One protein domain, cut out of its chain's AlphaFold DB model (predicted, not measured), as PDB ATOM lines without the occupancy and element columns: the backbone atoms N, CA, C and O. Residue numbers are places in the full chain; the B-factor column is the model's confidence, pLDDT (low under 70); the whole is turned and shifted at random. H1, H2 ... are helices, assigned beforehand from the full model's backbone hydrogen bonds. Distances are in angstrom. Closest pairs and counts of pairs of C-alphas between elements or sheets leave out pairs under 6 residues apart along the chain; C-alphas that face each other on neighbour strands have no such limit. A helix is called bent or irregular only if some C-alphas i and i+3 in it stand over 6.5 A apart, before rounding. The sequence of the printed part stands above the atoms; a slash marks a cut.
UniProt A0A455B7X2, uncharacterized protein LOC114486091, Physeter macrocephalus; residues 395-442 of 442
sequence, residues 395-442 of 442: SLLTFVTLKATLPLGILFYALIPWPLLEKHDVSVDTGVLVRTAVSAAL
ATOM      1  N   SER A 395     125.443 159.382 114.850       85.94
ATOM      2  CA  SER A 395     126.545 159.193 113.901       85.94
ATOM      3  C   SER A 395     126.974 160.500 113.222       85.94
ATOM      4  O   SER A 395     128.166 160.690 112.978       85.94
ATOM      5  N   LEU A 396     126.037 161.426 112.978       86.75
ATOM      6  CA  LEU A 396     126.323 162.731 112.371       86.75
ATOM      7  C   LEU A 396     127.180 163.599 113.293       86.75
ATOM      8  O   LEU A 396     128.153 164.202 112.849       86.75
ATOM      9  N   LEU A 397     126.863 163.621 114.589       83.50
ATOM     10  CA  LEU A 397     127.640 164.392 115.551       83.50
ATOM     11  C   LEU A 397     129.053 163.806 115.691       83.50
ATOM     12  O   LEU A 397     130.028 164.553 115.678       83.50
ATOM     13  N   THR A 398     129.180 162.474 115.725       85.69
ATOM     14  CA  THR A 398     130.485 161.794 115.694       85.69
ATOM     15  C   THR A 398     131.291 162.177 114.453       85.69
ATOM     16  O   THR A 398     132.479 162.481 114.557       85.69
ATOM     17  N   PHE A 399     130.655 162.236 113.282       85.88
ATOM     18  CA  PHE A 399     131.309 162.664 112.046       85.88
ATOM     19  C   PHE A 399     131.826 164.108 112.123       85.88
ATOM     20  O   PHE A 399     132.985 164.357 111.789       85.88
ATOM     21  N   VAL A 400     131.012 165.042 112.628       86.81
ATOM     22  CA  VAL A 400     131.427 166.441 112.838       86.81
ATOM     23  C   VAL A 400     132.612 166.517 113.807       86.81
ATOM     24  O   VAL A 400     133.604 167.181 113.511       86.81
ATOM     25  N   THR A 401     132.579 165.776 114.921       85.44
ATOM     26  CA  THR A 401     133.712 165.749 115.867       85.44
ATOM     27  C   THR A 401     134.985 165.175 115.244       85.44
ATOM     28  O   THR A 401     136.070 165.707 115.462       85.44
ATOM     29  N   LEU A 402     134.871 164.142 114.402       85.00
ATOM     30  CA  LEU A 402     136.010 163.573 113.685       85.00
ATOM     31  C   LEU A 402     136.618 164.565 112.694       85.00
ATOM     32  O   LEU A 402     137.843 164.668 112.617       85.00
ATOM     33  N   LYS A 403     135.779 165.324 111.981       83.75
ATOM     34  CA  LYS A 403     136.218 166.399 111.083       83.75
ATOM     35  C   LYS A 403     136.921 167.526 111.838       83.75
ATOM     36  O   LYS A 403     137.913 168.045 111.333       83.75
ATOM     37  N   ALA A 404     136.484 167.833 113.058       83.06
ATOM     38  CA  ALA A 404     137.114 168.832 113.918       83.06
ATOM     39  C   ALA A 404     138.474 168.391 114.505       83.06
ATOM     40  O   ALA A 404     139.264 169.239 114.912       83.06
ATOM     41  N   THR A 405     138.806 167.094 114.518       84.12
ATOM     42  CA  THR A 405     140.083 166.606 115.079       84.12
ATOM     43  C   THR A 405     141.306 167.163 114.345       84.12
ATOM     44  O   THR A 405     142.281 167.552 114.979       84.12
ATOM     45  N   LEU A 406     141.267 167.226 113.011       83.06
ATOM     46  CA  LEU A 406     142.378 167.728 112.193       83.06
ATOM     47  C   LEU A 406     142.680 169.224 112.417       83.06
ATOM     48  O   LEU A 406     143.831 169.543 112.719       83.06
ATOM     49  N   PRO A 407     141.711 170.152 112.309       80.81
ATOM     50  CA  PRO A 407     141.954 171.576 112.537       80.81
ATOM     51  C   PRO A 407     142.367 171.857 113.983       80.81
ATOM     52  O   PRO A 407     143.265 172.663 114.208       80.81
ATOM     53  N   LEU A 408     141.789 171.146 114.960       80.31
ATOM     54  CA  LEU A 408     142.236 171.227 116.350       80.31
ATOM     55  C   LEU A 408     143.665 170.703 116.513       80.31
ATOM     56  O   LEU A 408     144.450 171.312 117.228       80.31
ATOM     57  N   GLY A 409     144.029 169.618 115.827       86.12
ATOM     58  CA  GLY A 409     145.390 169.086 115.823       86.12
ATOM     59  C   GLY A 409     146.410 170.096 115.296       86.12
ATOM     60  O   GLY A 409     147.442 170.303 115.927       86.12
ATOM     61  N   ILE A 410     146.094 170.782 114.195       81.75
ATOM     62  CA  ILE A 410     146.936 171.857 113.645       81.75
ATOM     63  C   ILE A 410     147.011 173.036 114.618       81.75
ATOM     64  O   ILE A 410     148.087 173.590 114.828       81.75
ATOM     65  N   LEU A 411     145.894 173.392 115.255       82.88
ATOM     66  CA  LEU A 411     145.864 174.453 116.257       82.88
ATOM     67  C   LEU A 411     146.750 174.116 117.462       82.88
ATOM     68  O   LEU A 411     147.565 174.940 117.864       82.88
ATOM     69  N   PHE A 412     146.660 172.900 118.005       83.44
ATOM     70  CA  PHE A 412     147.552 172.443 119.073       83.44
ATOM     71  C   PHE A 412     149.011 172.411 118.630       83.44
ATOM     72  O   PHE A 412     149.893 172.771 119.407       83.44
ATOM     73  N   TYR A 413     149.267 172.016 117.383       83.31
ATOM     74  CA  TYR A 413     150.610 172.008 116.827       83.31
ATOM     75  C   TYR A 413     151.213 173.417 116.724       83.31
ATOM     76  O   TYR A 413     152.371 173.610 117.075       83.31
ATOM     77  N   ALA A 414     150.413 174.408 116.323       82.44
ATOM     78  CA  ALA A 414     150.842 175.800 116.221       82.44
ATOM     79  C   ALA A 414     150.954 176.509 117.584       82.44
ATOM     80  O   ALA A 414     151.805 177.378 117.756       82.44
ATOM     81  N   LEU A 415     150.090 176.174 118.550       83.69
ATOM     82  CA  LEU A 415     150.036 176.856 119.850       83.69
ATOM     83  C   LEU A 415     151.022 176.296 120.880       83.69
ATOM     84  O   LEU A 415     151.457 177.033 121.765       83.69
ATOM     85  N   ILE A 416     151.342 175.003 120.812       84.25
ATOM     86  CA  ILE A 416     152.216 174.347 121.786       84.25
ATOM     87  C   ILE A 416     153.630 174.273 121.199       84.25
ATOM     88  O   ILE A 416     153.811 173.657 120.152       84.25
ATOM     89  N   PRO A 417     154.654 174.852 121.851       80.00
ATOM     90  CA  PRO A 417     156.030 174.703 121.396       80.00
ATOM     91  C   PRO A 417     156.468 173.243 121.568       80.00
ATOM     92  O   PRO A 417     156.645 172.765 122.689       80.00
ATOM     93  N   TRP A 418     156.637 172.529 120.455       79.56
ATOM     94  CA  TRP A 418     157.060 171.131 120.474       79.56
ATOM     95  C   TRP A 418     158.573 171.042 120.670       79.56
ATOM     96  O   TRP A 418     159.322 171.487 119.807       79.56
ATOM     97  N   PRO A 419     159.056 170.436 121.768       69.81
ATOM     98  CA  PRO A 419     160.487 170.378 122.065       69.81
ATOM     99  C   PRO A 419     161.283 169.505 121.083       69.81
ATOM    100  O   PRO A 419     162.507 169.567 121.079       69.81
ATOM    101  N   LEU A 420     160.596 168.676 120.290       66.69
ATOM    102  CA  LEU A 420     161.198 167.757 119.322       66.69
ATOM    103  C   LEU A 420     161.369 168.358 117.928       66.69
ATOM    104  O   LEU A 420     162.058 167.758 117.113       66.69
ATOM    105  N   LEU A 421     160.729 169.491 117.642       71.12
ATOM    106  CA  LEU A 421     160.826 170.118 116.335       71.12
ATOM    107  C   LEU A 421     161.706 171.352 116.427       71.12
ATOM    108  O   LEU A 421     161.576 172.170 117.344       71.12
ATOM    109  N   GLU A 422     162.615 171.485 115.470       75.88
ATOM    110  CA  GLU A 422     163.467 172.655 115.397       75.88
ATOM    111  C   GLU A 422     162.606 173.897 115.145       75.88
ATOM    112  O   GLU A 422     161.626 173.872 114.403       75.88
ATOM    113  N   LYS A 423     162.951 175.018 115.787       74.88
ATOM    114  CA  LYS A 423     162.118 176.235 115.780       74.88
ATOM    115  C   LYS A 423     161.804 176.768 114.376       74.88
ATOM    116  O   LYS A 423     160.857 177.535 114.234       74.88
ATOM    117  N   HIS A 424     162.603 176.409 113.372       75.19
ATOM    118  CA  HIS A 424     162.378 176.808 111.988       75.19
ATOM    119  C   HIS A 424     161.285 175.976 111.300       75.19
ATOM    120  O   HIS A 424     160.486 176.552 110.561       75.19
ATOM    121  N   ASP A 425     161.159 174.688 111.629       70.06
ATOM    122  CA  ASP A 425     160.129 173.798 111.077       70.06
ATOM    123  C   ASP A 425     158.740 174.037 111.685       70.06
ATOM    124  O   ASP A 425     157.721 173.691 111.091       70.06
ATOM    125  N   VAL A 426     158.677 174.676 112.858       65.62
ATOM    126  CA  VAL A 426     157.415 174.972 113.568       65.62
ATOM    127  C   VAL A 426     156.786 176.298 113.116       65.62
ATOM    128  O   VAL A 426     155.725 176.680 113.611       65.62
ATOM    129  N   SER A 427     157.387 177.026 112.166       68.06
ATOM    130  CA  SER A 427     156.818 178.281 111.657       68.06
ATOM    131  C   SER A 427     155.629 178.031 110.714       68.06
ATOM    132  O   SER A 427     155.683 178.246 109.506       68.06
ATOM    133  N   VAL A 428     154.512 177.565 111.276       70.44
ATOM    134  CA  VAL A 428     153.240 177.498 110.557       70.44
ATOM    135  C   VAL A 428     152.795 178.928 110.283       70.44
ATOM    136  O   VAL A 428     152.512 179.690 111.208       70.44
ATOM    137  N   ASP A 429     152.732 179.290 109.004       80.81
ATOM    138  CA  ASP A 429     152.188 180.576 108.593       80.81
ATOM    139  C   ASP A 429     150.766 180.721 109.158       80.81
ATOM    140  O   ASP A 429     149.883 179.890 108.923       80.81
ATOM    141  N   THR A 430     150.542 181.799 109.907       78.81
ATOM    142  CA  THR A 430     149.227 182.183 110.434       78.81
ATOM    143  C   THR A 430     148.134 182.163 109.360       78.81
ATOM    144  O   THR A 430     146.987 181.835 109.666       78.81
ATOM    145  N   GLY A 431     148.481 182.420 108.092       83.75
ATOM    146  CA  GLY A 431     147.560 182.298 106.964       83.75
ATOM    147  C   GLY A 431     147.038 180.872 106.737       83.75
ATOM    148  O   GLY A 431     145.854 180.695 106.447       83.75
ATOM    149  N   VAL A 432     147.881 179.849 106.914       80.94
ATOM    150  CA  VAL A 432     147.475 178.435 106.823       80.94
ATOM    151  C   VAL A 432     146.563 178.084 107.992       80.94
ATOM    152  O   VAL A 432     145.494 177.523 107.770       80.94
ATOM    153  N   LEU A 433     146.914 178.509 109.211       79.19
ATOM    154  CA  LEU A 433     146.110 178.267 110.414       79.19
ATOM    155  C   LEU A 433     144.683 178.822 110.275       79.19
ATOM    156  O   LEU A 433     143.712 178.111 110.535       79.19
ATOM    157  N   VAL A 434     144.548 180.071 109.811       81.50
ATOM    158  CA  VAL A 434     143.242 180.716 109.605       81.50
ATOM    159  C   VAL A 434     142.446 180.005 108.514       81.50
ATOM    160  O   VAL A 434     141.262 179.733 108.708       81.50
ATOM    161  N   ARG A 435     143.070 179.640 107.386       83.88
ATOM    162  CA  ARG A 435     142.379 178.912 106.307       83.88
ATOM    163  C   ARG A 435     141.896 177.539 106.761       83.88
ATOM    164  O   ARG A 435     140.776 177.162 106.429       83.88
ATOM    165  N   THR A 436     142.695 176.809 107.537       77.19
ATOM    166  CA  THR A 436     142.288 175.500 108.053       77.19
ATOM    167  C   THR A 436     141.190 175.619 109.109       77.19
ATOM    168  O   THR A 436     140.272 174.804 109.109       77.19
ATOM    169  N   ALA A 437     141.225 176.654 109.954       75.56
ATOM    170  CA  ALA A 437     140.155 176.931 110.911       75.56
ATOM    171  C   ALA A 437     138.833 177.297 110.213       75.56
ATOM    172  O   ALA A 437     137.783 176.777 110.579       75.56
ATOM    173  N   VAL A 438     138.878 178.132 109.170       81.50
ATOM    174  CA  VAL A 438     137.688 178.500 108.382       81.50
ATOM    175  C   VAL A 438     137.143 177.295 107.612       81.50
ATOM    176  O   VAL A 438     135.944 177.048 107.651       81.50
ATOM    177  N   SER A 439     138.008 176.495 106.979       78.69
ATOM    178  CA  SER A 439     137.600 175.276 106.262       78.69
ATOM    179  C   SER A 439     137.024 174.188 107.170       78.69
ATOM    180  O   SER A 439     136.422 173.250 106.666       78.69
ATOM    181  N   ALA A 440     137.272 174.255 108.475       67.62
ATOM    182  CA  ALA A 440     136.687 173.346 109.449       67.62
ATOM    183  C   ALA A 440     135.327 173.809 109.976       67.62
ATOM    184  O   ALA A 440     134.576 172.998 110.512       67.62
ATOM    185  N   ALA A 441     135.061 175.114 109.892       69.69
ATOM    186  CA  ALA A 441     133.809 175.719 110.324       69.69
ATOM    187  C   ALA A 441     132.731 175.695 109.227       69.69
ATOM    188  O   ALA A 441     131.547 175.783 109.552       69.69
ATOM    189  N   LEU A 442     133.152 175.597 107.961       74.12
ATOM    190  CA  LEU A 442     132.312 175.389 106.777       74.12
ATOM    191  C   LEU A 442     132.168 173.893 106.489       74.12
ATOM    192  O   LEU A 442     131.039 173.481 106.144       74.12
TER     193      LEU A 442
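This is residues 395 to 442 of the 442 residues of the protein "uncharacterized protein LOC114486091" of Physeter macrocephalus (UniProt A0A455B7X2). The model is a helical hairpin with unequal arms: a long helix, H1, and a shorter one, H2, that folds back beside it, the two nearly antiparallel. A wide loop joins them at one end, and its residues 419 to 425 stick out beyond the helix pair. The printed part has 48 residues with two named helices, H1 then H2, and no named strand; its class is all helix. The whole is loose, with a radius of gyration of the C-alphas of 12.6 A, and flat, spanning 39 by 21 by 11 A.

H1 comprises residues 395 to 415 and measures 30.0 A from its first to its last C-alpha. It begins at C-alpha 395, at (126.545, 159.193, 113.901), and ends at C-alpha 415, at (150.036, 176.856, 119.850). It has a kink of 31 degrees near residue 407. H1 is neither bent nor irregular, but only just: C-alphas 403 and 406 are 6.4 A apart. Residues 416 to 429 follow with no named element. H2 comprises residues 430 to 441, 16.7 A long, and ends at C-alpha 441, at (133.809, 175.719, 110.324).

H1 and H2 touch, with 8 pairs of C-alphas within 8 A. Their closest C-alphas, those of Pro 407 and Ala 437, are 5.9 A apart. The helices run opposite ways at a shallow tilt of 11 degrees, and their centres are 12.0 A apart. They form a helical hairpin. Every O i to N i+4 pair of H2 is within hydrogen-bond range; in H1, 15 of 17 are.

The two C-alphas farthest apart are those of Ser 395 and His 424, at 40.0 A. The printed part has no cut and ends at residue 442, the chain's last. The link from H1 to H2, 14 residues, is long, and its residues 419 to 425 stand free. The mean pLDDT of the printed part is 79.3; residues 419 to 420, 426 to 427 and 440 to 441 are under 70.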